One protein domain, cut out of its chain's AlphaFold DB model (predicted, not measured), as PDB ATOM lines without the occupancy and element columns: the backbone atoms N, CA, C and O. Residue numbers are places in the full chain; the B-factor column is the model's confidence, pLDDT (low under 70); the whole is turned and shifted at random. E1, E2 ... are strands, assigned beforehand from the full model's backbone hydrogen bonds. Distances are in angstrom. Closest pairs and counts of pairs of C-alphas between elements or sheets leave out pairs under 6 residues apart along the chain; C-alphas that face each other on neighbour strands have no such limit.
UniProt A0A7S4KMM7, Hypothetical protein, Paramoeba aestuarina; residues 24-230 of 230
ATOM      1  N   ILE A  24     246.396 180.297  86.884       95.75
ATOM      2  CA  ILE A  24     247.416 179.930  85.909       95.75
ATOM      3  C   ILE A  24     248.594 179.339  86.683       95.75
ATOM      4  O   ILE A  24     249.114 179.973  87.599       95.75
ATOM      5  N   THR A  25     248.985 178.114  86.340       94.81
ATOM      6  CA  THR A  25     250.109 177.399  86.963       94.81
ATOM      7  C   THR A  25     251.218 177.201  85.939       94.81
ATOM      8  O   THR A  25     250.986 176.576  84.904       94.81
ATOM      9  N   PHE A  26     252.427 177.675  86.215       92.56
ATOM     10  CA  PHE A  26     253.594 177.367  85.397       92.56
ATOM     11  C   PHE A  26     254.050 175.923  85.649       92.56
ATOM     12  O   PHE A  26     254.343 175.525  86.775       92.56
ATOM     13  N   LEU A  27     254.094 175.113  84.591       92.44
ATOM     14  CA  LEU A  27     254.443 173.690  84.668       92.44
ATOM     15  C   LEU A  27     255.932 173.419  84.402       92.44
ATOM     16  O   LEU A  27     256.403 172.306  84.652       92.44
ATOM     17  N   GLY A  28     256.662 174.414  83.897       89.06
ATOM     18  CA  GLY A  28     258.083 174.326  83.571       89.06
ATOM     19  C   GLY A  28     258.383 174.476  82.080       89.06
ATOM     20  O   GLY A  28     257.501 174.735  81.256       89.06
ATOM     21  N   VAL A  29     259.661 174.286  81.751       87.75
ATOM     22  CA  VAL A  29     260.205 174.385  80.391       87.75
ATOM     23  C   VAL A  29     260.641 173.007  79.892       87.75
ATOM     24  O   VAL A  29     261.198 172.198  80.643       87.75
ATOM     25  N   LYS A  30     260.401 172.723  78.612       89.81
ATOM     26  CA  LYS A  30     261.046 171.631  77.876       89.81
ATOM     27  C   LYS A  30     262.038 172.238  76.896       89.81
ATOM     28  O   LYS A  30     261.632 172.980  76.010       89.81
ATOM     29  N   GLN A  31     263.310 171.924  77.084       87.19
ATOM     30  CA  GLN A  31     264.384 172.472  76.266       87.19
ATOM     31  C   GLN A  31     264.635 171.636  75.016       87.19
ATOM     32  O   GLN A  31     264.369 170.428  75.020       87.19
ATOM     33  N   ASP A  32     265.227 172.264  74.006       87.25
ATOM     34  CA  ASP A  32     265.814 171.607  72.836       87.25
ATOM     35  C   ASP A  32     264.839 170.669  72.094       87.25
ATOM     36  O   ASP A  32     265.165 169.532  71.728       87.25
ATOM     37  N   LEU A  33     263.606 171.132  71.880       90.44
ATOM     38  CA  LEU A  33     262.540 170.372  71.240       90.44
ATOM     39  C   LEU A  33     262.412 170.685  69.747       90.44
ATOM     40  O   LEU A  33     262.018 171.769  69.334       90.44
ATOM     41  N   THR A  34     262.611 169.656  68.927       92.25
ATOM     42  CA  THR A  34     262.339 169.676  67.477       92.25
ATOM     43  C   THR A  34     261.154 168.794  67.087       92.25
ATOM     44  O   THR A  34     260.867 168.583  65.912       92.25
ATOM     45  N   THR A  35     260.460 168.200  68.056       96.12
ATOM     46  CA  THR A  35     259.318 167.317  67.800       96.12
ATOM     47  C   THR A  35     258.214 167.578  68.808       96.12
ATOM     48  O   THR A  35     258.369 167.310  69.997       96.12
ATOM     49  N   PHE A  36     257.065 168.021  68.304       95.88
ATOM     50  CA  PHE A  36     255.896 168.394  69.096       95.88
ATOM     51  C   PHE A  36     254.788 167.333  69.087       95.88
ATOM     52  O   PHE A  36     253.702 167.577  69.586       95.88
ATOM     53  N   SER A  37     255.058 166.125  68.580       93.38
ATOM     54  CA  SER A  37     254.073 165.027  68.462       93.38
ATOM     55  C   SER A  37     253.355 164.610  69.758       93.38
ATOM     56  O   SER A  37     252.345 163.918  69.696       93.38
ATOM     57  N   SER A  38     253.882 164.976  70.931       94.69
ATOM     58  CA  SER A  38     253.276 164.696  72.247       94.69
ATOM     59  C   SER A  38     252.609 165.921  72.887       94.69
ATOM     60  O   SER A  38     252.250 165.861  74.057       94.69
ATOM     61  N   PHE A  39     252.482 167.016  72.137       96.38
ATOM     62  CA  PHE A  39     251.922 168.299  72.563       96.38
ATOM     63  C   PHE A  39     250.913 168.784  71.515       96.38
ATOM     64  O   PHE A  39     250.863 168.238  70.412       96.38
ATOM     65  N   GLY A  40     250.118 169.805  71.829       95.62
ATOM     66  CA  GLY A  40     249.192 170.432  70.882       95.62
ATOM     67  C   GLY A  40     248.060 169.530  70.389       95.62
ATOM     68  O   GLY A  40     247.545 169.740  69.290       95.62
ATOM     69  N   GLN A  41     247.683 168.499  71.150       95.25
ATOM     70  CA  GLN A  41     246.678 167.516  70.724       95.25
ATOM     71  C   GLN A  41     245.255 168.094  70.669       95.25
ATOM     72  O   GLN A  41     244.367 167.493  70.058       95.25
ATOM     73  N   LYS A  42     245.025 169.245  71.309       95.06
ATOM     74  CA  LYS A  42     243.783 170.032  71.259       95.06
ATOM     75  C   LYS A  42     243.902 171.262  70.368       95.06
ATOM     76  O   LYS A  42     243.068 172.157  70.452       95.06
ATOM     77  N   GLY A  43     244.916 171.298  69.515       95.62
ATOM     78  CA  GLY A  43     245.107 172.342  68.529       95.62
ATOM     79  C   GLY A  43     246.438 173.050  68.696       95.62
ATOM     80  O   GLY A  43     247.065 173.046  69.754       95.62
ATOM     81  N   PHE A  44     246.885 173.650  67.606       95.94
ATOM     82  CA  PHE A  44     248.138 174.378  67.565       95.94
ATOM     83  C   PHE A  44     248.107 175.436  66.474       95.94
ATOM     84  O   PHE A  44     247.338 175.348  65.517       95.94
ATOM     85  N   TRP A  45     248.966 176.429  66.638       94.44
ATOM     86  CA  TRP A  45     249.183 177.502  65.692       94.44
ATOM     87  C   TRP A  45     250.683 177.741  65.547       94.44
ATOM     88  O   TRP A  45     251.365 177.990  66.544       94.44
ATOM     89  N   VAL A  46     251.197 177.643  64.322       93.94
ATOM     90  CA  VAL A  46     252.622 177.839  64.011       93.94
ATOM     91  C   VAL A  46     252.758 178.823  62.845       93.94
ATOM     92  O   VAL A  46     252.264 178.520  61.760       93.94
ATOM     93  N   PRO A  47     253.408 179.985  63.031       91.44
ATOM     94  CA  PRO A  47     253.619 180.964  61.969       91.44
ATOM     95  C   PRO A  47     254.741 180.548  61.013       91.44
ATOM     96  O   PRO A  47     255.708 179.909  61.424       91.44
ATOM     97  N   GLY A  48     254.664 180.982  59.749       92.69
ATOM     98  CA  GLY A  48     255.808 180.928  58.829       92.69
ATOM     99  C   GLY A  48     256.388 179.529  58.597       92.69
ATOM    100  O   GLY A  48     257.584 179.387  58.358       92.69
ATOM    101  N   PHE A  49     255.573 178.485  58.697       95.44
ATOM    102  CA  PHE A  49     256.045 177.113  58.626       95.44
ATOM    103  C   PHE A  49     256.410 176.720  57.191       95.44
ATOM    104  O   PHE A  49     255.655 176.958  56.246       95.44
ATOM    105  N   ASN A  50     257.570 176.078  57.044       95.56
ATOM    106  CA  ASN A  50     258.064 175.454  55.815       95.56
ATOM    107  C   ASN A  50     258.112 176.383  54.581       95.56
ATOM    108  O   ASN A  50     257.910 175.953  53.436       95.56
ATOM    109  N   CYS A  51     258.397 177.669  54.805       94.88
ATOM    110  CA  CYS A  51     258.616 178.637  53.734       94.88
ATOM    111  C   CYS A  51     259.793 178.219  52.835       94.88
ATOM    112  O   CYS A  51     260.850 177.817  53.311       94.88
ATOM    113  N   GLN A  52     259.613 178.339  51.517       90.50
ATOM    114  CA  GLN A  52     260.586 177.859  50.522       90.50
ATOM    115  C   GLN A  52     261.798 178.783  50.331       90.50
ATOM    116  O   GLN A  52     262.812 178.362  49.781       90.50
ATOM    117  N   MET A  53     261.678 180.050  50.722       92.19
ATOM    118  CA  MET A  53     262.736 181.055  50.638       92.19
ATOM    119  C   MET A  53     262.618 182.026  51.806       92.19
ATOM    120  O   MET A  53     261.542 182.131  52.394       92.19
ATOM    121  N   TYR A  54     263.711 182.730  52.108       91.50
ATOM    122  CA  TYR A  54     263.729 183.734  53.163       91.50
ATOM    123  C   TYR A  54     262.697 184.832  52.896       91.50
ATOM    124  O   TYR A  54     262.743 185.508  51.865       91.50
ATOM    125  N   GLU A  55     261.792 185.008  53.848       90.88
ATOM    126  CA  GLU A  55     260.743 186.013  53.841       90.88
ATOM    127  C   GLU A  55     260.784 186.759  55.173       90.88
ATOM    128  O   GLU A  55     260.901 186.158  56.241       90.88
ATOM    129  N   TYR A  56     260.692 188.081  55.094       88.38
ATOM    130  CA  TYR A  56     260.828 188.980  56.233       88.38
ATOM    131  C   TYR A  56     259.665 189.973  56.246       88.38
ATOM    132  O   TYR A  56     259.216 190.417  55.183       88.38
ATOM    133  N   GLU A  57     259.184 190.298  57.447       84.50
ATOM    134  CA  GLU A  57     258.085 191.238  57.699       84.50
ATOM    135  C   GLU A  57     256.785 190.923  56.924       84.50
ATOM    136  O   GLU A  57     256.141 191.801  56.347       84.50
ATOM    137  N   LYS A  58     256.378 189.647  56.892       87.31
ATOM    138  CA  LYS A  58     255.081 189.239  56.317       87.31
ATOM    139  C   LYS A  58     253.934 189.375  57.316       87.31
ATOM    140  O   LYS A  58     254.159 189.516  58.512       87.31
ATOM    141  N   GLU A  59     252.698 189.306  56.824       83.12
ATOM    142  CA  GLU A  59     251.495 189.246  57.667       83.12
ATOM    143  C   GLU A  59     251.529 188.021  58.600       83.12
ATOM    144  O   GLU A  59     252.156 187.011  58.286       83.12
ATOM    145  N   THR A  60     250.851 188.085  59.750       81.31
ATOM    146  CA  THR A  60     250.984 187.045  60.793       81.31
ATOM    147  C   THR A  60     250.430 185.682  60.401       81.31
ATOM    148  O   THR A  60     250.842 184.676  60.964       81.31
ATOM    149  N   ASN A  61     249.525 185.658  59.427       84.31
ATOM    150  CA  ASN A  61     248.955 184.448  58.845       84.31
ATOM    151  C   ASN A  61     249.724 183.937  57.616       84.31
ATOM    152  O   ASN A  61     249.303 182.986  56.954       84.31
ATOM    153  N   TYR A  62     250.844 184.571  57.260       89.69
ATOM    154  CA  TYR A  62     251.648 184.141  56.129       89.69
ATOM    155  C   TYR A  62     252.298 182.781  56.410       89.69
ATOM    156  O   TYR A  62     253.114 182.642  57.321       89.69
ATOM    157  N   SER A  63     251.950 181.785  55.589       92.38
ATOM    158  CA  SER A  63     252.432 180.401  55.713       92.38
ATOM    159  C   SER A  63     252.202 179.802  57.108       92.38
ATOM    160  O   SER A  63     253.008 179.005  57.583       92.38
ATOM    161  N   GLU A  64     251.129 180.206  57.794       92.12
ATOM    162  CA  GLU A  64     250.779 179.632  59.091       92.12
ATOM    163  C   GLU A  64     250.185 178.223  58.948       92.12
ATOM    164  O   GLU A  64     249.515 177.898  57.963       92.12
ATOM    165  N   VAL A  65     250.373 177.404  59.978       94.81
ATOM    166  CA  VAL A  65     249.581 176.196  60.206       94.81
ATOM    167  C   VAL A  65     248.644 176.482  61.373       94.81
ATOM    168  O   VAL A  65     249.054 176.412  62.529       94.81
ATOM    169  N   ASP A  66     247.391 176.819  61.061       93.44
ATOM    170  CA  ASP A  66     246.322 177.016  62.046       93.44
ATOM    171  C   ASP A  66     245.463 175.745  62.163       93.44
ATOM    172  O   ASP A  66     244.732 175.356  61.243       93.44
ATOM    173  N   LYS A  67     245.586 175.077  63.309       95.44
ATOM    174  CA  LYS A  67     244.775 173.930  63.739       95.44
ATOM    175  C   LYS A  67     244.109 174.214  65.084       95.44
ATOM    176  O   LYS A  67     243.855 173.278  65.841       95.44
ATOM    177  N   LEU A  68     243.885 175.481  65.426       93.31
ATOM    178  CA  LEU A  68     243.229 175.842  66.675       93.31
ATOM    179  C   LEU A  68     241.780 175.356  66.684       93.31
ATOM    180  O   LEU A  68     241.066 175.399  65.679       93.31
ATOM    181  N   GLU A  69     241.335 174.911  67.851       93.31
ATOM    182  CA  GLU A  69     239.942 174.543  68.059       93.31
ATOM    183  C   GLU A  69     239.046 175.797  68.101       93.31
ATOM    184  O   GLU A  69     239.506 176.895  68.439       93.31
ATOM    185  N   PRO A  70     237.732 175.658  67.837       92.19
ATOM    186  CA  PRO A  70     236.800 176.789  67.832       92.19
ATOM    187  C   PRO A  70     236.750 177.592  69.144       92.19
ATOM    188  O   PRO A  70     236.319 178.748  69.147       92.19
ATOM    189  N   TRP A  71     237.169 176.997  70.267       92.44
ATOM    190  CA  TRP A  71     237.191 177.675  71.563       92.44
ATOM    191  C   TRP A  71     238.376 178.646  71.731       92.44
ATOM    192  O   TRP A  71     238.271 179.535  72.570       92.44
ATOM    193  N   THR A  72     239.440 178.557  70.917       88.81
ATOM    194  CA  THR A  72     240.625 179.452  70.972       88.81
ATOM    195  C   THR A  72     240.973 180.164  69.671       88.81
ATOM    196  O   THR A  72     241.880 180.995  69.679       88.81
ATOM    197  N   GLY A  73     240.317 179.851  68.555       80.50
ATOM    198  CA  GLY A  73     240.699 180.375  67.243       80.50
ATOM    199  C   GLY A  73     239.526 180.710  66.315       80.50
ATOM    200  O   GLY A  73     238.362 180.542  66.693       80.50
ATOM    201  N   PRO A  74     239.830 181.173  65.086       76.62
ATOM    202  CA  PRO A  74     241.177 181.440  64.556       76.62
ATOM    203  C   PRO A  74     241.776 182.753  65.085       76.62
ATOM    204  O   PRO A  74     241.059 183.613  65.601       76.62
ATOM    205  N   LEU A  75     243.091 182.926  64.934       78.12
ATOM    206  CA  LEU A  75     243.762 184.190  65.254       78.12
ATOM    207  C   LEU A  75     243.595 185.179  64.095       78.12
ATOM    208  O   LEU A  75     243.804 184.842  62.933       78.12
ATOM    209  N   VAL A  76     243.201 186.414  64.403       71.50
ATOM    210  CA  VAL A  76     242.963 187.450  63.396       71.50
ATOM    211  C   VAL A  76     244.178 188.366  63.305       71.50
ATOM    212  O   VAL A  76     244.592 188.987  64.287       71.50
ATOM    213  N   HIS A  77     244.729 188.481  62.095       66.19
ATOM    214  CA  HIS A  77     245.757 189.471  61.786       66.19
ATOM    215  C   HIS A  77     245.160 190.881  61.762       66.19
ATOM    216  O   HIS A  77     244.105 191.111  61.169       66.19
ATOM    217  N   ILE A  78     245.859 191.842  62.368       62.94
ATOM    218  CA  ILE A  78     245.451 193.246  62.392       62.94
ATOM    219  C   ILE A  78     246.601 194.106  61.889       62.94
ATOM    220  O   ILE A  78     247.718 194.040  62.397       62.94
ATOM    221  N   LEU A  79     246.296 194.987  60.938       54.84
ATOM    222  CA  LEU A  79     247.209 196.043  60.517       54.84
ATOM    223  C   LEU A  79     247.106 197.238  61.479       54.84
ATOM    224  O   LEU A  79     246.022 197.588  61.934       54.84
ATOM    225  N   ARG A  80     248.227 197.912  61.760       53.47
ATOM    226  CA  ARG A  80     248.405 198.980  62.777       53.47
ATOM    227  C   ARG A  80     247.229 199.954  63.003       53.47
ATOM    228  O   ARG A  80     247.014 200.398  64.124       53.47
ATOM    229  N   TYR A  81     246.490 200.333  61.961       53.75
ATOM    230  CA  TYR A  81     245.391 201.310  62.033       53.75
ATOM    231  C   TYR A  81     244.046 200.725  62.503       53.75
ATOM    232  O   TYR A  81     243.102 201.476  62.723       53.75
ATOM    233  N   GLN A  82     243.960 199.407  62.674       54.94
ATOM    234  CA  GLN A  82     242.742 198.677  63.019       54.94
ATOM    235  C   GLN A  82     242.686 198.221  64.485       54.94
ATOM    236  O   GLN A  82     241.653 197.739  64.924       54.94
ATOM    237  N   ILE A  83     243.740 198.417  65.286       51.31
ATOM    238  CA  ILE A  83     243.843 197.893  66.668       51.31
ATOM    239  C   ILE A  83     242.651 198.295  67.570       51.31
ATOM    240  O   ILE A  83     242.266 197.540  68.458       51.31
ATOM    241  N   LEU A  84     242.007 199.443  67.319       51.72
ATOM    242  CA  LEU A  84     240.831 199.905  68.076       51.72
ATOM    243  C   LEU A  84     239.507 199.207  67.696       51.72
ATOM    244  O   LEU A  84     238.519 199.364  68.410       51.72
ATOM    245  N   GLU A  85     239.464 198.467  66.584       50.16
ATOM    246  CA  GLU A  85     238.236 197.918  65.982       50.16
ATOM    247  C   GLU A  85     238.074 196.400  66.155       50.16
ATOM    248  O   GLU A  85     236.998 195.868  65.884       50.16
ATOM    249  N   TYR A  86     239.103 195.694  66.633       53.56
ATOM    250  CA  TYR A  86     239.105 194.231  66.705       53.56
ATOM    251  C   TYR A  86     239.177 193.766  68.163       53.56
ATOM    252  O   TYR A  86     240.253 193.699  68.758       53.56
ATOM    253  N   PRO A  87     238.025 193.449  68.769       53.00
ATOM    254  CA  PRO A  87     237.957 193.137  70.187       53.00
ATOM    255  C   PRO A  87     238.409 191.714  70.544       53.00
ATOM    256  O   PRO A  87     238.537 191.459  71.739       53.00
ATOM    257  N   ASN A  88     238.640 190.805  69.580       58.09
ATOM    258  CA  ASN A  88     238.779 189.355  69.808       58.09
ATOM    259  C   ASN A  88     239.945 188.743  68.999       58.09
ATOM    260  O   ASN A  88     240.076 189.066  67.822       58.09
ATOM    261  N   HIS A  89     240.732 187.845  69.616       63.12
ATOM    262  CA  HIS A  89     241.772 187.007  68.973       63.12
ATOM    263  C   HIS A  89     242.844 187.772  68.179       63.12
ATOM    264  O   HIS A  89     242.919 187.641  66.963       63.12
ATOM    265  N   THR A  90     243.670 188.581  68.852       70.94
ATOM    266  CA  THR A  90     244.530 189.586  68.208       70.94
ATOM    267  C   THR A  90     246.000 189.555  68.634       70.94
ATOM    268  O   THR A  90     246.338 189.301  69.797       70.94
ATOM    269  N   PHE A  91     246.867 189.908  67.681       72.69
ATOM    270  CA  PHE A  91     248.301 190.138  67.874       72.69
ATOM    271  C   PHE A  91     248.613 191.636  68.057       72.69
ATOM    272  O   PHE A  91     248.058 192.447  67.322       72.69
ATOM    273  N   SER A  92     249.476 191.940  69.040       64.81
ATOM    274  CA  SER A  92     250.095 193.214  69.490       64.81
ATOM    275  C   SER A  92     249.269 194.515  69.510       64.81
ATOM    276  O   SER A  92     248.458 194.835  68.647       64.81
ATOM    277  N   MET A  93     249.359 195.243  70.630       53.75
ATOM    278  CA  MET A  93     248.646 196.511  70.878       53.75
ATOM    279  C   MET A  93     249.465 197.721  70.413       53.75
ATOM    280  O   MET A  93     248.905 198.802  70.219       53.75
ATOM    281  N   ASP A  94     250.778 197.536  70.254       53.53
ATOM    282  CA  ASP A  94     251.755 198.610  70.060       53.53
ATOM    283  C   ASP A  94     252.237 198.717  68.605       53.53
ATOM    284  O   ASP A  94     252.643 199.793  68.150       53.53
ATOM    285  N   GLY A  95     252.121 197.636  67.834       59.69
ATOM    286  CA  GLY A  95     252.447 197.592  66.413       59.69
ATOM    287  C   GLY A  95     251.948 196.306  65.751       59.69
ATOM    288  O   GLY A  95     251.443 195.424  66.432       59.69
ATOM    289  N   PRO A  96     252.021 196.191  64.415       69.12
ATOM    290  CA  PRO A  96     251.712 194.934  63.755       69.12
ATOM    291  C   PRO A  96     252.850 193.937  64.007       69.12
ATOM    292  O   PRO A  96     253.998 194.216  63.659       69.12
ATOM    293  N   CYS A  97     252.530 192.768  64.565       78.94
ATOM    294  CA  CYS A  97     253.446 191.634  64.500       78.94
ATOM    295  C   CYS A  97     253.628 191.201  63.041       78.94
ATOM    296  O   CYS A  97     252.745 191.394  62.199       78.94
ATOM    297  N   SER A  98     254.758 190.568  62.760       82.50
ATOM    298  CA  SER A  98     255.101 190.091  61.430       82.50
ATOM    299  C   SER A  98     255.714 188.699  61.468       82.50
ATOM    300  O   SER A  98     256.153 188.245  62.518       82.50
ATOM    301  N   VAL A  99     255.724 188.006  60.336       88.12
ATOM    302  CA  VAL A  99     256.342 186.683  60.206       88.12
ATOM    303  C   VAL A  99     257.693 186.787  59.526       88.12
ATOM    304  O   VAL A  99     257.851 187.511  58.536       88.12
ATOM    305  N   ILE A 100     258.643 186.016  60.052       89.94
ATOM    306  CA  ILE A 100     259.940 185.738  59.439       89.94
ATOM    307  C   ILE A 100     260.032 184.221  59.246       89.94
ATOM    308  O   ILE A 100     259.692 183.467  60.159       89.94
ATOM    309  N   CYS A 101     260.454 183.764  58.065       92.69
ATOM    310  CA  CYS A 101     260.576 182.337  57.744       92.69
ATOM    311  C   CYS A 101     261.521 182.061  56.570       92.69
ATOM    312  O   CYS A 101     261.944 182.978  55.871       92.69
ATOM    313  N   GLY A 102     261.844 180.781  56.344       90.06
ATOM    314  CA  GLY A 102     262.628 180.328  55.186       90.06
ATOM    315  C   GLY A 102     264.126 180.640  55.261       90.06
ATOM    316  O   GLY A 102     264.821 180.549  54.250       90.06
ATOM    317  N   ASP A 103     264.612 181.015  56.445       88.38
ATOM    318  CA  ASP A 103     266.036 181.101  56.763       88.38
ATOM    319  C   ASP A 103     266.592 179.695  57.050       88.38
ATOM    320  O   ASP A 103     265.976 178.901  57.766       88.38
ATOM    321  N   ASP A 104     267.771 179.370  56.520       88.25
ATOM    322  CA  ASP A 104     268.398 178.065  56.743       88.25
ATOM    323  C   ASP A 104     268.812 177.839  58.203       88.25
ATOM    324  O   ASP A 104     268.936 176.685  58.620       88.25
ATOM    325  N   SER A 105     268.986 178.912  58.976       85.25
ATOM    326  CA  SER A 105     269.275 178.855  60.409       85.25
ATOM    327  C   SER A 105     268.078 178.440  61.264       85.25
ATOM    328  O   SER A 105     268.305 178.063  62.411       85.25
ATOM    329  N   PHE A 106     266.845 178.477  60.735       88.69
ATOM    330  CA  PHE A 106     265.645 177.987  61.418       88.69
ATOM    331  C   PHE A 106     265.620 176.462  61.529       88.69
ATOM    332  O   PHE A 106     265.994 175.743  60.591       88.69
ATOM    333  N   ALA A 107     265.195 175.980  62.700       89.69
ATOM    334  CA  ALA A 107     265.188 174.570  63.047       89.69
ATOM    335  C   ALA A 107     264.204 173.767  62.189       89.69
ATOM    336  O   ALA A 107     263.104 174.207  61.862       89.69
ATOM    337  N   ASP A 108     264.581 172.532  61.864       93.56
ATOM    338  CA  ASP A 108     263.630 171.553  61.347       93.56
ATOM    339  C   ASP A 108     262.788 171.016  62.507       93.56
ATOM    340  O   ASP A 108     263.327 170.457  63.468       93.56
ATOM    341  N   VAL A 109     261.465 171.157  62.409       95.31
ATOM    342  CA  VAL A 109     260.522 170.716  63.440       95.31
ATOM    343  C   VAL A 109     259.512 169.707  62.898       95.31
ATOM    344  O   VAL A 109     259.216 169.648  61.702       95.31
ATOM    345  N   VAL A 110     258.975 168.891  63.804       97.50
ATOM    346  CA  VAL A 110     257.840 167.996  63.559       97.50
ATOM    347  C   VAL A 110     256.641 168.514  64.343       97.50
ATOM    348  O   VAL A 110     256.679 168.533  65.576       97.50
ATOM    349  N   LEU A 111     255.588 168.920  63.641       97.44
ATOM    350  CA  LEU A 111     254.354 169.439  64.228       97.44
ATOM    351  C   LEU A 111     253.548 168.331  64.936       97.44
ATOM    352  O   LEU A 111     253.813 167.142  64.720       97.44
ATOM    353  N   PRO A 112     252.561 168.685  65.782       97.56
ATOM    354  CA  PRO A 112     251.719 167.710  66.481       97.56
ATOM    355  C   PRO A 112     251.037 166.671  65.584       97.56
ATOM    356  O   PRO A 112     250.877 165.521  65.988       97.56
ATOM    357  N   ASP A 113     250.668 167.047  64.358       96.81
ATOM    358  CA  ASP A 113     250.035 166.163  63.370       96.81
ATOM    359  C   ASP A 113     251.035 165.343  62.531       96.81
ATOM    360  O   ASP A 113     250.639 164.543  61.679       96.81
ATOM    361  N   GLY A 114     252.334 165.495  62.800       96.81
ATOM    362  CA  GLY A 114     253.418 164.784  62.131       96.81
ATOM    363  C   GLY A 114     253.961 165.473  60.880       96.81
ATOM    364  O   GLY A 114     254.902 164.938  60.280       96.81
ATOM    365  N   GLU A 115     253.420 166.631  60.486       96.88
ATOM    366  CA  GLU A 115     253.995 167.434  59.408       96.88
ATOM    367  C   GLU A 115     255.424 167.874  59.766       96.88
ATOM    368  O   GLU A 115     255.741 168.143  60.926       96.88
ATOM    369  N   LYS A 116     256.319 167.894  58.773       96.94
ATOM    370  CA  LYS A 116     257.742 168.213  58.954       96.94
ATOM    371  C   LYS A 116     258.137 169.382  58.076       96.94
ATOM    372  O   LYS A 116     257.800 169.388  56.892       96.94
ATOM    373  N   GLY A 117     258.907 170.304  58.629       95.25
ATOM    374  CA  GLY A 117     259.381 171.468  57.896       95.25
ATOM    375  C   GLY A 117     260.221 172.385  58.766       95.25
ATOM    376  O   GLY A 117     260.320 172.188  59.979       95.25
ATOM    377  N   LYS A 118     260.815 173.392  58.129       93.69
ATOM    378  CA  LYS A 118     261.494 174.468  58.849       93.69
ATOM    379  C   LYS A 118     260.479 175.286  59.638       93.69
ATOM    380  O   LYS A 118     259.398 175.589  59.129       93.69
ATOM    381  N   SER A 119     260.832 175.633  60.864       92.19
ATOM    382  CA  SER A 119     260.071 176.571  61.672       92.19
ATOM    383  C   SER A 119     260.103 177.983  61.078       92.19
ATOM    384  O   SER A 119     260.855 178.293  60.148       92.19
ATOM    385  N   GLY A 120     259.238 178.830  61.617       91.38
ATOM    386  CA  GLY A 120     259.226 180.269  61.424       91.38
ATOM    387  C   GLY A 120     258.870 180.933  62.748       91.38
ATOM    388  O   GLY A 120     258.520 180.258  63.720       91.38
ATOM    389  N   ILE A 121     258.953 182.258  62.787       88.31
ATOM    390  CA  ILE A 121     258.635 183.027  63.990       88.31
ATOM    391  C   ILE A 121     257.619 184.111  63.697       88.31
ATOM    392  O   ILE A 121     257.593 184.703  62.615       88.31
ATOM    393  N   LEU A 122     256.819 184.406  64.716       86.50
ATOM    394  CA  LEU A 122     256.183 185.699  64.852       86.50
ATOM    395  C   LEU A 122     257.172 186.649  65.523       86.50
ATOM    396  O   LEU A 122     257.723 186.323  66.570       86.50
ATOM    397  N   TYR A 123     257.346 187.828  64.948       82.75
ATOM    398  CA  TYR A 123     258.218 188.890  65.415       82.75
ATOM    399  C   TYR A 123     257.410 190.164  65.690       82.75
ATOM    400  O   TYR A 123     256.669 190.638  64.825       82.75
ATOM    401  N   ASP A 124     257.560 190.720  66.891       78.50
ATOM    402  CA  ASP A 124     256.988 192.000  67.300       78.50
ATOM    403  C   ASP A 124     258.103 193.045  67.510       78.50
ATOM    404  O   ASP A 124     258.685 193.116  68.600       78.50
ATOM    405  N   PRO A 125     258.395 193.888  66.500       73.44
ATOM    406  CA  PRO A 125     259.375 194.966  66.638       73.44
ATOM    407  C   PRO A 125     258.920 196.068  67.605       73.44
ATOM    408  O   PRO A 125     259.742 196.855  68.059       73.44
ATOM    409  N   ALA A 126     257.621 196.183  67.903       70.81
ATOM    410  CA  ALA A 126     257.099 197.228  68.786       70.81
ATOM    411  C   ALA A 126     257.228 196.872  70.277       70.81
ATOM    412  O   ALA A 126     257.046 197.739  71.135       70.81
ATOM    413  N   ALA A 127     257.561 195.613  70.577       67.81
ATOM    414  CA  ALA A 127     257.909 195.130  71.910       67.81
ATOM    415  C   ALA A 127     259.401 195.328  72.259       67.81
ATOM    416  O   ALA A 127     259.849 194.857  73.303       67.81
ATOM    417  N   ASP A 128     260.169 196.009  71.403       67.00
ATOM    418  CA  ASP A 128     261.562 196.383  71.662       67.00
ATOM    419  C   ASP A 128     261.686 197.258  72.917       67.00
ATOM    420  O   ASP A 128     260.934 198.223  73.088       67.00
ATOM    421  N   GLU A 129     262.593 196.869  73.819       62.03
ATOM    422  CA  GLU A 129     262.825 197.487  75.134       62.03
ATOM    423  C   GLU A 129     261.548 197.713  75.986       62.03
ATOM    424  O   GLU A 129     261.556 198.490  76.950       62.03
ATOM    425  N   ASN A 130     260.429 197.052  75.658       58.41
ATOM    426  CA  ASN A 130     259.113 197.361  76.210       58.41
ATOM    427  C   ASN A 130     258.413 196.130  76.809       58.41
ATOM    428  O   ASN A 130     258.393 195.031  76.273       58.41
ATOM    429  N   SER A 131     257.743 196.350  77.938       54.94
ATOM    430  CA  SER A 131     257.093 195.331  78.766       54.94
ATOM    431  C   SER A 131     255.668 194.930  78.332       54.94
ATOM    432  O   SER A 131     254.865 194.541  79.190       54.94
ATOM    433  N   ASN A 132     255.313 195.056  77.049       58.19
ATOM    434  CA  ASN A 132     253.926 194.922  76.576       58.19
ATOM    435  C   ASN A 132     253.572 193.538  75.985       58.19
ATOM    436  O   ASN A 132     254.431 192.707  75.722       58.19
ATOM    437  N   ASN A 133     252.265 193.253  75.861       63.50
ATOM    438  CA  ASN A 133     251.749 191.938  75.450       63.50
ATOM    439  C   ASN A 133     251.793 191.779  73.913       63.50
ATOM    440  O   ASN A 133     250.966 192.378  73.229       63.50
ATOM    441  N   SER A 134     252.682 190.945  73.364       70.69
ATOM    442  CA  SER A 134     252.720 190.683  71.909       70.69
ATOM    443  C   SER A 134     251.522 189.855  71.428       70.69
ATOM    444  O   SER A 134     251.099 189.975  70.279       70.69
ATOM    445  N   VAL A 135     250.906 189.058  72.310       79.69
ATOM    446  CA  VAL A 135     249.566 188.489  72.084       79.69
ATOM    447  C   VAL A 135     248.607 189.145  73.068       79.69
ATOM    448  O   VAL A 135     248.633 188.878  74.272       79.69
ATOM    449  N   ASN A 136     247.751 190.030  72.567       75.12
ATOM    450  CA  ASN A 136     246.898 190.859  73.421       75.12
ATOM    451  C   ASN A 136     245.689 190.126  73.966       75.12
ATOM    452  O   ASN A 136     245.179 190.470  75.036       75.12
ATOM    453  N   ARG A 137     245.131 189.236  73.148       84.06
ATOM    454  CA  ARG A 137     243.867 188.593  73.454       84.06
ATOM    455  C   ARG A 137     243.701 187.351  72.606       84.06
ATOM    456  O   ARG A 137     243.441 187.477  71.421       84.06
ATOM    457  N   VAL A 138     243.730 186.177  73.214       88.75
ATOM    458  CA  VAL A 138     243.117 184.968  72.651       88.75
ATOM    459  C   VAL A 138     241.825 184.762  73.425       88.75
ATOM    460  O   VAL A 138     241.866 184.406  74.600       88.75
ATOM    461  N   MET A 139     240.684 185.105  72.824       89.75
ATOM    462  CA  MET A 139     239.391 184.971  73.497       89.75
ATOM    463  C   MET A 139     239.042 183.489  73.673       89.75
ATOM    464  O   MET A 139     239.274 182.675  72.786       89.75
ATOM    465  N   LEU A 140     238.475 183.131  74.813       93.06
ATOM    466  CA  LEU A 140     237.973 181.793  75.072       93.06
ATOM    467  C   LEU A 140     236.483 181.790  74.744       93.06
ATOM    468  O   LEU A 140     235.715 182.557  75.321       93.06
ATOM    469  N   ASN A 141     236.071 180.985  73.771       92.69
ATOM    470  CA  ASN A 141     234.666 180.889  73.376       92.69
ATOM    471  C   ASN A 141     233.951 179.760  74.137       92.69
ATOM    472  O   ASN A 141     234.530 179.057  74.971       92.69
ATOM    473  N   ASP A 142     232.669 179.574  73.824       93.50
ATOM    474  CA  ASP A 142     231.894 178.426  74.285       93.50
ATOM    475  C   ASP A 142     232.630 177.110  73.987       93.50
ATOM    476  O   ASP A 142     233.130 176.890  72.882       93.50
ATOM    477  N   GLY A 143     232.672 176.222  74.981       93.50
ATOM    478  CA  GLY A 143     233.367 174.937  74.883       93.50
ATOM    479  C   GLY A 143     234.811 174.938  75.386       93.50
ATOM    480  O   GLY A 143     235.456 173.895  75.287       93.50
ATOM    481  N   VAL A 144     235.301 176.048  75.958       95.12
ATOM    482  CA  VAL A 144     236.565 176.050  76.710       95.12
ATOM    483  C   VAL A 144     236.553 174.946  77.789       95.12
ATOM    484  O   VAL A 144     235.571 174.830  78.532       95.12
ATOM    485  N   PRO A 145     237.595 174.099  77.866       95.50
ATOM    486  CA  PRO A 145     237.716 173.092  78.916       95.50
ATOM    487  C   PRO A 145     237.847 173.713  80.312       95.50
ATOM    488  O   PRO A 145     238.391 174.802  80.466       95.50
ATOM    489  N   GLU A 146     237.432 172.975  81.346       95.12
ATOM    490  CA  GLU A 146     237.642 173.370  82.751       95.12
ATOM    491  C   GLU A 146     239.133 173.525  83.094       95.12
ATOM    492  O   GLU A 146     239.500 174.353  83.925       95.12
ATOM    493  N   SER A 147     239.993 172.749  82.429       96.81
ATOM    494  CA  SER A 147     241.445 172.851  82.519       96.81
ATOM    495  C   SER A 147     242.078 172.539  81.165       96.81
ATOM    496  O   SER A 147     241.646 171.600  80.489       96.81
ATOM    497  N   PHE A 148     243.087 173.314  80.774       97.44
ATOM    498  CA  PHE A 148     243.886 173.083  79.568       97.44
ATOM    499  C   PHE A 148     245.331 173.544  79.774       97.44
ATOM    500  O   PHE A 148     245.622 174.374  80.641       97.44
ATOM    501  N   ILE A 149     246.249 173.015  78.969       97.50
ATOM    502  CA  ILE A 149     247.648 173.447  78.945       97.50
ATOM    503  C   ILE A 149     247.873 174.296  77.699       97.50
ATOM    504  O   ILE A 149     247.670 173.836  76.580       97.50
ATOM    505  N   LEU A 150     248.338 175.526  77.898       96.44
ATOM    506  CA  LEU A 150     248.946 176.337  76.854       96.44
ATOM    507  C   LEU A 150     250.455 176.103  76.887       96.44
ATOM    508  O   LEU A 150     251.112 176.363  77.897       96.44
ATOM    509  N   SER A 151     251.005 175.659  75.766       94.81
ATOM    510  CA  SER A 151     252.445 175.586  75.558       94.81
ATOM    511  C   SER A 151     252.876 176.625  74.523       94.81
ATOM    512  O   SER A 151     252.320 176.683  73.428       94.81
ATOM    513  N   ILE A 152     253.862 177.450  74.860       91.31
ATOM    514  CA  ILE A 152     254.409 178.490  73.985       91.31
ATOM    515  C   ILE A 152     255.749 177.997  73.451       91.31
ATOM    516  O   ILE A 152     256.650 177.690  74.235       91.31
ATOM    517  N   VAL A 153     255.863 177.904  72.126       90.31
ATOM    518  CA  VAL A 153     257.104 177.530  71.443       90.31
ATOM    519  C   VAL A 153     257.951 178.780  71.294       90.31
ATOM    520  O   VAL A 153     257.515 179.764  70.699       90.31
ATOM    521  N   VAL A 154     259.172 178.729  71.800       85.69
ATOM    522  CA  VAL A 154     260.160 179.792  71.671       85.69
ATOM    523  C   VAL A 154     261.219 179.292  70.722       85.69
ATOM    524  O   VAL A 154     261.956 178.368  71.048       85.69
ATOM    525  N   ASP A 155     261.259 179.859  69.525       79.50
ATOM    526  CA  ASP A 155     262.265 179.469  68.555       79.50
ATOM    527  C   ASP A 155     263.504 180.353  68.710       79.50
ATOM    528  O   ASP A 155     263.493 181.533  68.368       79.50
ATOM    529  N   ASN A 156     264.570 179.758  69.241       71.62
ATOM    530  CA  ASN A 156     265.861 180.415  69.445       71.62
ATOM    531  C   ASN A 156     266.760 180.337  68.199       71.62
ATOM    532  O   ASN A 156     267.925 180.754  68.227       71.62
ATOM    533  N   SER A 157     266.261 179.742  67.113       69.69
ATOM    534  CA  SER A 157     266.977 179.634  65.851       69.69
ATOM    535  C   SER A 157     267.295 181.014  65.278       69.69
ATOM    536  O   SER A 157     266.593 181.992  65.528       69.69
ATOM    537  N   ASN A 158     268.375 181.110  64.502       64.06
ATOM    538  CA  ASN A 158     268.915 182.369  63.966       64.06
ATOM    539  C   ASN A 158     269.592 183.295  64.999       64.06
ATOM    540  O   ASN A 158     270.211 184.270  64.597       64.06
ATOM    541  N   GLN A 159     269.548 183.006  66.312       58.75
ATOM    542  CA  GLN A 159     270.194 183.806  67.384       58.75
ATOM    543  C   GLN A 159     269.828 185.307  67.388       58.75
ATOM    544  O   GLN A 159     270.427 186.088  68.123       58.75
ATOM    545  N   MET A 160     268.875 185.723  66.553       55.31
ATOM    546  CA  MET A 160     268.584 187.127  66.283       55.31
ATOM    547  C   MET A 160     267.562 187.713  67.257       55.31
ATOM    548  O   MET A 160     267.402 188.928  67.287       55.31
ATOM    549  N   TYR A 161     266.885 186.882  68.055       58.06
ATOM    550  CA  TYR A 161     265.731 187.316  68.837       58.06
ATOM    551  C   TYR A 161     265.779 186.701  70.234       58.06
ATOM    552  O   TYR A 161     265.199 185.652  70.506       58.06
ATOM    553  N   ASP A 162     266.531 187.368  71.108       53.94
ATOM    554  CA  ASP A 162     266.613 187.087  72.538       53.94
ATOM    555  C   ASP A 162     265.239 187.353  73.187       53.94
ATOM    556  O   ASP A 162     264.914 188.454  73.639       53.94
ATOM    557  N   SER A 163     264.404 186.318  73.185       52.16
ATOM    558  CA  SER A 163     263.167 186.226  73.961       52.16
ATOM    559  C   SER A 163     263.432 185.736  75.394       52.16
ATOM    560  O   SER A 163     262.483 185.433  76.118       52.16
ATOM    561  N   VAL A 164     264.707 185.684  75.839       51.31
ATOM    562  CA  VAL A 164     265.113 185.272  77.202       51.31
ATOM    563  C   VAL A 164     264.419 186.146  78.245       51.31
ATOM    564  O   VAL A 164     264.188 185.735  79.386       51.31
ATOM    565  N   ASN A 165     264.076 187.375  77.873       53.06
ATOM    566  CA  ASN A 165     263.403 188.294  78.758       53.06
ATOM    567  C   ASN A 165     261.918 187.878  78.875       53.06
ATOM    568  O   ASN A 165     261.101 188.124  78.002       53.06
ATOM    569  N   LYS A 166     261.562 187.240  79.996       62.59
ATOM    570  CA  LYS A 166     260.194 187.055  80.533       62.59
ATOM    571  C   LYS A 166     259.095 186.686  79.521       62.59
ATOM    572  O   LYS A 166     258.471 187.558  78.911       62.59
ATOM    573  N   ILE A 167     258.763 185.398  79.479       77.00
ATOM    574  CA  ILE A 167     257.525 184.900  78.872       77.00
ATOM    575  C   ILE A 167     256.480 184.770  79.970       77.00
ATOM    576  O   ILE A 167     256.604 183.918  80.848       77.00
ATOM    577  N   ASP A 168     255.438 185.590  79.896       79.94
ATOM    578  CA  ASP A 168     254.339 185.561  80.857       79.94
ATOM    579  C   ASP A 168     253.026 185.243  80.150       79.94
ATOM    580  O   ASP A 168     252.474 186.073  79.416       79.94
ATOM    581  N   ALA A 169     252.499 184.047  80.411       87.50
ATOM    582  CA  ALA A 169     251.151 183.671  80.025       87.50
ATOM    583  C   ALA A 169     250.174 184.151  81.108       87.50
ATOM    584  O   ALA A 169     250.226 183.729  82.262       87.50
ATOM    585  N   ARG A 170     249.303 185.086  80.741       90.81
ATOM    586  CA  ARG A 170     248.359 185.780  81.622       90.81
ATOM    587  C   ARG A 170     246.932 185.483  81.186       90.81
ATOM    588  O   ARG A 170     246.685 184.989  80.084       90.81
ATOM    589  N   GLY A 171     245.984 185.827  82.041       91.44
ATOM    590  CA  GLY A 171     244.562 185.712  81.761       91.44
ATOM    591  C   GLY A 171     243.809 186.968  82.169       91.44
ATOM    592  O   GLY A 171     244.256 187.731  83.025       91.44
ATOM    593  N   GLU A 172     242.644 187.185  81.579       91.94
ATOM    594  CA  GLU A 172     241.593 187.982  82.198       91.94
ATOM    595  C   GLU A 172     240.409 187.080  82.502       91.94
ATOM    596  O   GLU A 172     239.934 186.381  81.610       91.94
ATOM    597  N   HIS A 173     239.923 187.165  83.736       90.69
ATOM    598  CA  HIS A 173     238.647 186.604  84.145       90.69
ATOM    599  C   HIS A 173     237.833 187.675  84.862       90.69
ATOM    600  O   HIS A 173     238.346 188.332  85.774       90.69
ATOM    601  N   ASP A 174     236.583 187.896  84.452       87.38
ATOM    602  CA  ASP A 174     235.695 188.894  85.070       87.38
ATOM    603  C   ASP A 174     236.347 190.288  85.235       87.38
ATOM    604  O   ASP A 174     236.207 190.963  86.263       87.38
ATOM    605  N   LYS A 175     237.082 190.744  84.206       83.69
ATOM    606  CA  LYS A 175     237.832 192.021  84.187       83.69
ATOM    607  C   LYS A 175     238.966 192.113  85.213       83.69
ATOM    608  O   LYS A 175     239.432 193.213  85.526       83.69
ATOM    609  N   LYS A 176     239.412 190.985  85.759       88.44
ATOM    610  CA  LYS A 176     240.577 190.892  86.640       88.44
ATOM    611  C   LYS A 176     241.701 190.184  85.907       88.44
ATOM    612  O   LYS A 176     241.488 189.129  85.317       88.44
ATOM    613  N   SER A 177     242.901 190.753  85.974       89.69
ATOM    614  CA  SER A 177     244.099 190.071  85.494       89.69
ATOM    615  C   SER A 177     244.436 188.904  86.414       89.69
ATOM    616  O   SER A 177     244.515 189.073  87.631       89.69
ATOM    617  N   ILE A 178     244.627 187.741  85.807       92.38
ATOM    618  CA  ILE A 178     245.132 186.528  86.432       92.38
ATOM    619  C   ILE A 178     246.578 186.377  85.969       92.38
ATOM    620  O   ILE A 178     246.858 186.373  84.769       92.38
ATOM    621  N   GLU A 179     247.486 186.310  86.933       90.25
ATOM    622  CA  GLU A 179     248.913 186.103  86.703       90.25
ATOM    623  C   GLU A 179     249.256 184.629  86.961       90.25
ATOM    624  O   GLU A 179     248.552 183.976  87.744       90.25
ATOM    625  N   PRO A 180     250.317 184.096  86.335       87.19
ATOM    626  CA  PRO A 180     250.836 182.788  86.701       87.19
ATOM    627  C   PRO A 180     251.364 182.798  88.139       87.19
ATOM    628  O   PRO A 180     251.821 183.821  88.652       87.19
ATOM    629  N   ASP A 181     251.301 181.642  88.791       85.12
ATOM    630  CA  ASP A 181     251.855 181.427  90.130       85.12
ATOM    631  C   ASP A 181     253.372 181.667  90.195       85.12
ATOM    632  O   ASP A 181     253.884 182.157  91.206       85.12
ATOM    633  N   VAL A 182     254.077 181.359  89.105       82.81
ATOM    634  CA  VAL A 182     255.509 181.584  88.918       82.81
ATOM    635  C   VAL A 182     255.758 182.189  87.539       82.81
ATOM    636  O   VAL A 182     255.227 181.732  86.530       82.81
ATOM    637  N   VAL A 183     256.609 183.213  87.503       74.31
ATOM    638  CA  VAL A 183     257.171 183.752  86.261       74.31
ATOM    639  C   VAL A 183     258.428 182.945  85.931       74.31
ATOM    640  O   VAL A 183     259.286 182.839  86.812       74.31
ATOM    641  N   PRO A 184     258.563 182.380  84.716       71.75
ATOM    642  CA  PRO A 184     259.776 181.671  84.320       71.75
ATOM    643  C   PRO A 184     261.009 182.562  84.506       71.75
ATOM    644  O   PRO A 184     261.011 183.725  84.090       71.75
ATOM    645  N   GLU A 185     262.054 182.030  85.142       65.00
ATOM    646  CA  GLU A 185     263.293 182.782  85.328       65.00
ATOM    647  C   GLU A 185     263.948 183.059  83.959       65.00
ATOM    648  O   GLU A 185     264.026 182.159  83.111       65.00
ATOM    649  N   PRO A 186     264.435 184.289  83.711       55.84
ATOM    650  CA  PRO A 186     265.198 184.592  82.509       55.84
ATOM    651  C   PRO A 186     266.415 183.666  82.410       55.84
ATOM    652  O   PRO A 186     267.231 183.597  83.330       55.84
ATOM    653  N   GLY A 187     266.560 182.969  81.285       52.41
ATOM    654  CA  GLY A 187     267.752 182.169  80.992       52.41
ATOM    655  C   GLY A 187     267.672 180.702  81.398       52.41
ATOM    656  O   GLY A 187     268.707 180.038  81.433       52.41
ATOM    657  N   GLU A 188     266.479 180.164  81.673       51.00
ATOM    658  CA  GLU A 188     266.347 178.711  81.815       51.00
ATOM    659  C   GLU A 188     266.687 177.958  80.518       51.00
ATOM    660  O   GLU A 188     267.016 176.790  80.620       51.00
ATOM    661  N   GLY A 189     266.693 178.577  79.330       55.22
ATOM    662  CA  GLY A 189     267.113 177.955  78.062       55.22
ATOM    663  C   GLY A 189     268.537 178.330  77.639       55.22
ATOM    664  O   GLY A 189     268.951 179.487  77.745       55.22
ATOM    665  N   ALA A 190     269.305 177.365  77.123       57.16
ATOM    666  CA  ALA A 190     270.534 177.670  76.400       57.16
ATOM    667  C   ALA A 190     270.129 178.118  74.991       57.16
ATOM    668  O   ALA A 190     269.656 177.290  74.227       57.16
ATOM    669  N   PHE A 191     270.306 179.396  74.636       64.75
ATOM    670  CA  PHE A 191     270.038 179.924  73.287       64.75
ATOM    671  C   PHE A 191     271.016 179.319  72.264       64.75
ATOM    672  O   PHE A 191     271.980 179.938  71.819       64.75
ATOM    673  N   ASN A 192     270.801 178.048  71.948       67.81
ATOM    674  CA  ASN A 192     271.683 177.177  71.179       67.81
ATOM    675  C   ASN A 192     271.177 176.960  69.743       67.81
ATOM    676  O   ASN A 192     271.777 176.185  68.998       67.81
ATOM    677  N   GLY A 193     270.104 177.657  69.359       72.69
ATOM    678  CA  GLY A 193     269.461 177.530  68.056       72.69
ATOM    679  C   GLY A 193     268.459 176.380  67.954       72.69
ATOM    680  O   GLY A 193     268.131 175.984  66.840       72.69
ATOM    681  N   ILE A 194     268.002 175.819  69.076       81.81
ATOM    682  CA  ILE A 194     266.940 174.811  69.120       81.81
ATOM    683  C   ILE A 194     265.725 175.407  69.857       81.81
ATOM    684  O   ILE A 194     265.921 176.157  70.818       81.81
ATOM    685  N   PRO A 195     264.482 175.129  69.415       86.94
ATOM    686  CA  PRO A 195     263.300 175.648  70.089       86.94
ATOM    687  C   PRO A 195     263.109 175.093  71.506       86.94
ATOM    688  O   PRO A 195     263.322 173.906  71.754       86.94
ATOM    689  N   ASP A 196     262.595 175.933  72.398       86.94
ATOM    690  CA  ASP A 196     262.149 175.569  73.743       86.94
ATOM    691  C   ASP A 196     260.615 175.647  73.843       86.94
ATOM    692  O   ASP A 196     259.945 176.303  73.043       86.94
ATOM    693  N   LEU A 197     260.033 174.984  74.845       89.56
ATOM    694  CA  LEU A 197     258.589 174.959  75.082       89.56
ATOM    695  C   LEU A 197     258.257 175.310  76.536       89.56
ATOM    696  O   LEU A 197     258.597 174.562  77.453       89.56
ATOM    697  N   TYR A 198     257.537 176.411  76.740       90.31
ATOM    698  CA  TYR A 198     257.100 176.890  78.056       90.31
ATOM    699  C   TYR A 198     255.648 176.495  78.297       90.31
ATOM    700  O   TYR A 198     254.795 176.803  77.468       90.31
ATOM    701  N   GLN A 199     255.355 175.825  79.412       93.56
ATOM    702  CA  GLN A 199     254.035 175.242  79.655       93.56
ATOM    703  C   GLN A 199     253.303 175.914  80.818       93.56
ATOM    704  O   GLN A 199     253.836 176.033  81.921       93.56
ATOM    705  N   PHE A 200     252.044 176.278  80.586       95.06
ATOM    706  CA  PHE A 200     251.165 176.916  81.559       95.06
ATOM    707  C   PHE A 200     249.820 176.193  81.587       95.06
ATOM    708  O   PHE A 200     249.185 176.021  80.549       95.06
ATOM    709  N   ARG A 201     249.363 175.780  82.770       97.06
ATOM    710  CA  ARG A 201     248.016 175.234  82.959       97.06
ATOM    711  C   ARG A 201     247.055 176.348  83.331       97.06
ATOM    712  O   ARG A 201     247.316 177.080  84.281       97.06
ATOM    713  N   TYR A 202     245.949 176.430  82.612       97.31
ATOM    714  CA  TYR A 202     244.832 177.321  82.887       97.31
ATOM    715  C   TYR A 202     243.709 176.491  83.494       97.31
ATOM    716  O   TYR A 202     243.294 175.506  82.892       97.31
ATOM    717  N   ASP A 203     243.224 176.886  84.668       97.25
ATOM    718  CA  ASP A 203     242.131 176.212  85.371       97.25
ATOM    719  C   ASP A 203     240.975 177.192  85.599       97.25
ATOM    720  O   ASP A 203     241.210 178.351  85.943       97.25
ATOM    721  N   ASN A 204     239.737 176.717  85.446       95.75
ATOM    722  CA  ASN A 204     238.484 177.437  85.710       95.75
ATOM    723  C   ASN A 204     238.301 178.740  84.916       95.75
ATOM    724  O   ASN A 204     237.673 179.690  85.387       95.75
ATOM    725  N   PHE A 205     238.837 178.774  83.698       95.00
ATOM    726  CA  PHE A 205     238.501 179.801  82.718       95.00
ATOM    727  C   PHE A 205     237.164 179.470  82.046       95.00
ATOM    728  O   PHE A 205     236.753 178.316  81.941       95.00
ATOM    729  N   SER A 206     236.466 180.505  81.605       94.19
ATOM    730  CA  SER A 206     235.093 180.450  81.123       94.19
ATOM    731  C   SER A 206     234.936 181.190  79.790       94.19
ATOM    732  O   SER A 206     235.811 181.967  79.398       94.19
ATOM    733  N   PRO A 207     233.838 180.960  79.050       92.88
ATOM    734  CA  PRO A 207     233.584 181.709  77.829       92.88
ATOM    735  C   PRO A 207     233.585 183.224  78.081       92.88
ATOM    736  O   PRO A 207     232.968 183.702  79.033       92.88
ATOM    737  N   ASN A 208     234.194 183.977  77.164       89.12
ATOM    738  CA  ASN A 208     234.484 185.419  77.200       89.12
ATOM    739  C   ASN A 208     235.698 185.846  78.041       89.12
ATOM    740  O   ASN A 208     236.090 187.020  77.971       89.12
ATOM    741  N   ASP A 209     236.320 184.923  78.772       92.75
ATOM    742  CA  ASP A 209     237.658 185.148  79.310       92.75
ATOM    743  C   ASP A 209     238.676 185.171  78.171       92.75
ATOM    744  O   ASP A 209     238.376 184.819  77.027       92.75
ATOM    745  N   TYR A 210     239.899 185.608  78.446       90.69
ATOM    746  CA  TYR A 210     240.924 185.592  77.413       90.69
ATOM    747  C   TYR A 210     242.333 185.426  77.954       90.69
ATOM    748  O   TYR A 210     242.655 185.837  79.069       90.69
ATOM    749  N   ILE A 211     243.189 184.869  77.105       91.88
ATOM    750  CA  ILE A 211     244.621 184.720  77.339       91.88
ATOM    751  C   ILE A 211     245.348 185.958  76.811       91.88
ATOM    752  O   ILE A 211     245.006 186.502  75.758       91.88
ATOM    753  N   LYS A 212     246.371 186.380  77.547       88.31
ATOM    754  CA  LYS A 212     247.374 187.370  77.148       88.31
ATOM    755  C   LYS A 212     248.736 186.708  77.195       88.31
ATOM    756  O   LYS A 212     248.998 185.953  78.124       88.31
ATOM    757  N   ILE A 213     249.607 187.021  76.248       85.31
ATOM    758  CA  ILE A 213     250.996 186.579  76.308       85.31
ATOM    759  C   ILE A 213     251.884 187.799  76.173       85.31
ATOM    760  O   ILE A 213     251.793 188.559  75.203       85.31
ATOM    761  N   ARG A 214     252.726 187.986  77.184       79.88
ATOM    762  CA  ARG A 214     253.808 188.951  77.151       79.88
ATOM    763  C   ARG A 214     255.104 188.230  76.846       79.88
ATOM    764  O   ARG A 214     255.434 187.245  77.497       79.88
ATOM    765  N   PHE A 215     255.825 188.804  75.902       74.94
ATOM    766  CA  PHE A 215     257.207 188.496  75.613       74.94
ATOM    767  C   PHE A 215     257.964 189.802  75.818       74.94
ATOM    768  O   PHE A 215     257.540 190.831  75.293       74.94
ATOM    769  N   ASN A 216     259.028 189.801  76.609       64.88
ATOM    770  CA  ASN A 216     259.901 190.963  76.670       64.88
ATOM    771  C   ASN A 216     260.997 190.755  75.615       64.88
ATOM    772  O   ASN A 216     261.695 189.744  75.619       64.88
ATOM    773  N   GLY A 217     261.099 191.675  74.661       56.03
ATOM    774  CA  GLY A 217     262.225 191.691  73.736       56.03
ATOM    775  C   GLY A 217     263.452 192.246  74.445       56.03
ATOM    776  O   GLY A 217     263.331 193.121  75.302       56.03
ATOM    777  N   GLY A 218     264.647 191.766  74.103       60.34
ATOM    778  CA  GLY A 218     265.853 192.579  74.297       60.34
ATOM    779  C   GLY A 218     265.822 193.842  73.414       60.34
ATOM    780  O   GLY A 218     264.756 194.328  73.053       60.34
ATOM    781  N   GLU A 219     266.992 194.323  72.990       57.34
ATOM    782  CA  GLU A 219     267.159 195.484  72.077       57.34
ATOM    783  C   GLU A 219     266.700 195.218  70.619       57.34
ATOM    784  O   GLU A 219     267.047 195.948  69.690       57.34
ATOM    785  N   THR A 220     266.008 194.103  70.375       64.44
ATOM    786  CA  THR A 220     265.650 193.624  69.033       64.44
ATOM    787  C   THR A 220     264.180 193.254  68.908       64.44
ATOM    788  O   THR A 220     263.826 192.633  67.916       64.44
ATOM    789  N   GLY A 221     263.333 193.566  69.894       66.56
ATOM    790  CA  GLY A 221     261.934 193.120  69.931       66.56
ATOM    791  C   GLY A 221     261.742 191.655  70.348       66.56
ATOM    792  O   GLY A 221     262.698 190.915  70.587       66.56
ATOM    793  N   ALA A 222     260.479 191.247  70.487       73.38
ATOM    794  CA  ALA A 222     260.102 189.917  70.963       73.38
ATOM    795  C   ALA A 222     259.733 188.968  69.817       73.38
ATOM    796  O   ALA A 222     259.177 189.395  68.804       73.38
ATOM    797  N   SER A 223     259.971 187.665  69.994       78.12
ATOM    798  CA  SER A 223     259.522 186.654  69.035       78.12
ATOM    799  C   SER A 223     259.137 185.326  69.684       78.12
ATOM    800  O   SER A 223     259.574 185.023  70.796       78.12
ATOM    801  N   PHE A 224     258.315 184.539  68.987       82.44
ATOM    802  CA  PHE A 224     257.997 183.161  69.364       82.44
ATOM    803  C   PHE A 224     257.611 182.316  68.136       82.44
ATOM    804  O   PHE A 224     257.167 182.843  67.116       82.44
ATOM    805  N   GLY A 225     257.788 180.999  68.235       88.00
ATOM    806  CA  GLY A 225     257.633 180.033  67.140       88.00
ATOM    807  C   GLY A 225     256.267 179.345  67.058       88.00
ATOM    808  O   GLY A 225     256.059 178.505  66.189       88.00
ATOM    809  N   GLY A 226     255.331 179.652  67.959       91.12
ATOM    810  CA  GLY A 226     253.966 179.118  67.923       91.12
ATOM    811  C   GLY A 226     253.326 178.874  69.291       91.12
ATOM    812  O   GLY A 226     253.919 179.115  70.343       91.12
ATOM    813  N   MET A 227     252.088 178.384  69.269       93.69
ATOM    814  CA  MET A 227     251.295 178.018  70.446       93.69
ATOM    815  C   MET A 227     250.678 176.635  70.258       93.69
ATOM    816  O   MET A 227     250.165 176.325  69.184       93.69
ATOM    817  N   LEU A 228     250.683 175.824  71.310       96.19
ATOM    818  CA  LEU A 228     250.111 174.481  71.342       96.19
ATOM    819  C   LEU A 228     249.124 174.380  72.515       96.19
ATOM    820  O   LEU A 228     249.410 174.894  73.597       96.19
ATOM    821  N   PHE A 229     247.997 173.701  72.317       96.44
ATOM    822  CA  PHE A 229     246.965 173.473  73.330       96.44
ATOM    823  C   PHE A 229     246.774 171.973  73.587       96.44
ATOM    824  O   PHE A 229     246.631 171.196  72.640       96.44
ATOM    825  N   ASP A 230     246.738 171.573  74.860       95.88
ATOM    826  CA  ASP A 230     246.507 170.190  75.319       95.88
ATOM    827  C   ASP A 230     245.399 170.091  76.377       95.88
ATOM    828  O   ASP A 230     245.275 171.022  77.209       95.88
TER     829      ASP A 230
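Overview. This is residues 24 to 230 of the 230 residues of the protein "Hypothetical protein" of Paramoeba aestuarina (UniProt A0A7S4KMM7). With little regular structure, two antiparallel sheets, E1-E12-E9-E15-E2 and E8-E13-E10-E11, face each other as a sandwich, beside a third, E3-E4-E7-E14, and the hairpin E5-E6. E7 with E14, E8 with E13, E9 with E12 and E10 with E11 make a jelly roll, a long hairpin wound over both sheets. Of 207 printed residues, 73 lie in named strands, E1 to E15; it is all strand and compact, radius of gyration of the C-alphas 15.4 A, spans 44 by 39 by 30 A.

Arrangement. From E1, residues 24 to 30, N 25 is 2.8 A from O 201 of E12, residues 196 to 203, within hydrogen-bond range. Across the sandwich, C-alphas 200 of E12 and 169 of E10, residues 167 to 173, come closest at 6.9 A.

Along the chain. Find the start of E1 at C-alpha 24, (247.416, 179.930, 85.909); E15, residues 226 to 229, ends at C-alpha 229, (246.965, 173.473, 73.330).

Size, cuts and confidence. The printed part has no cut; residues 59 to 97 are a long link; 49 residues, among them 77 to 89, have pLDDT under 70.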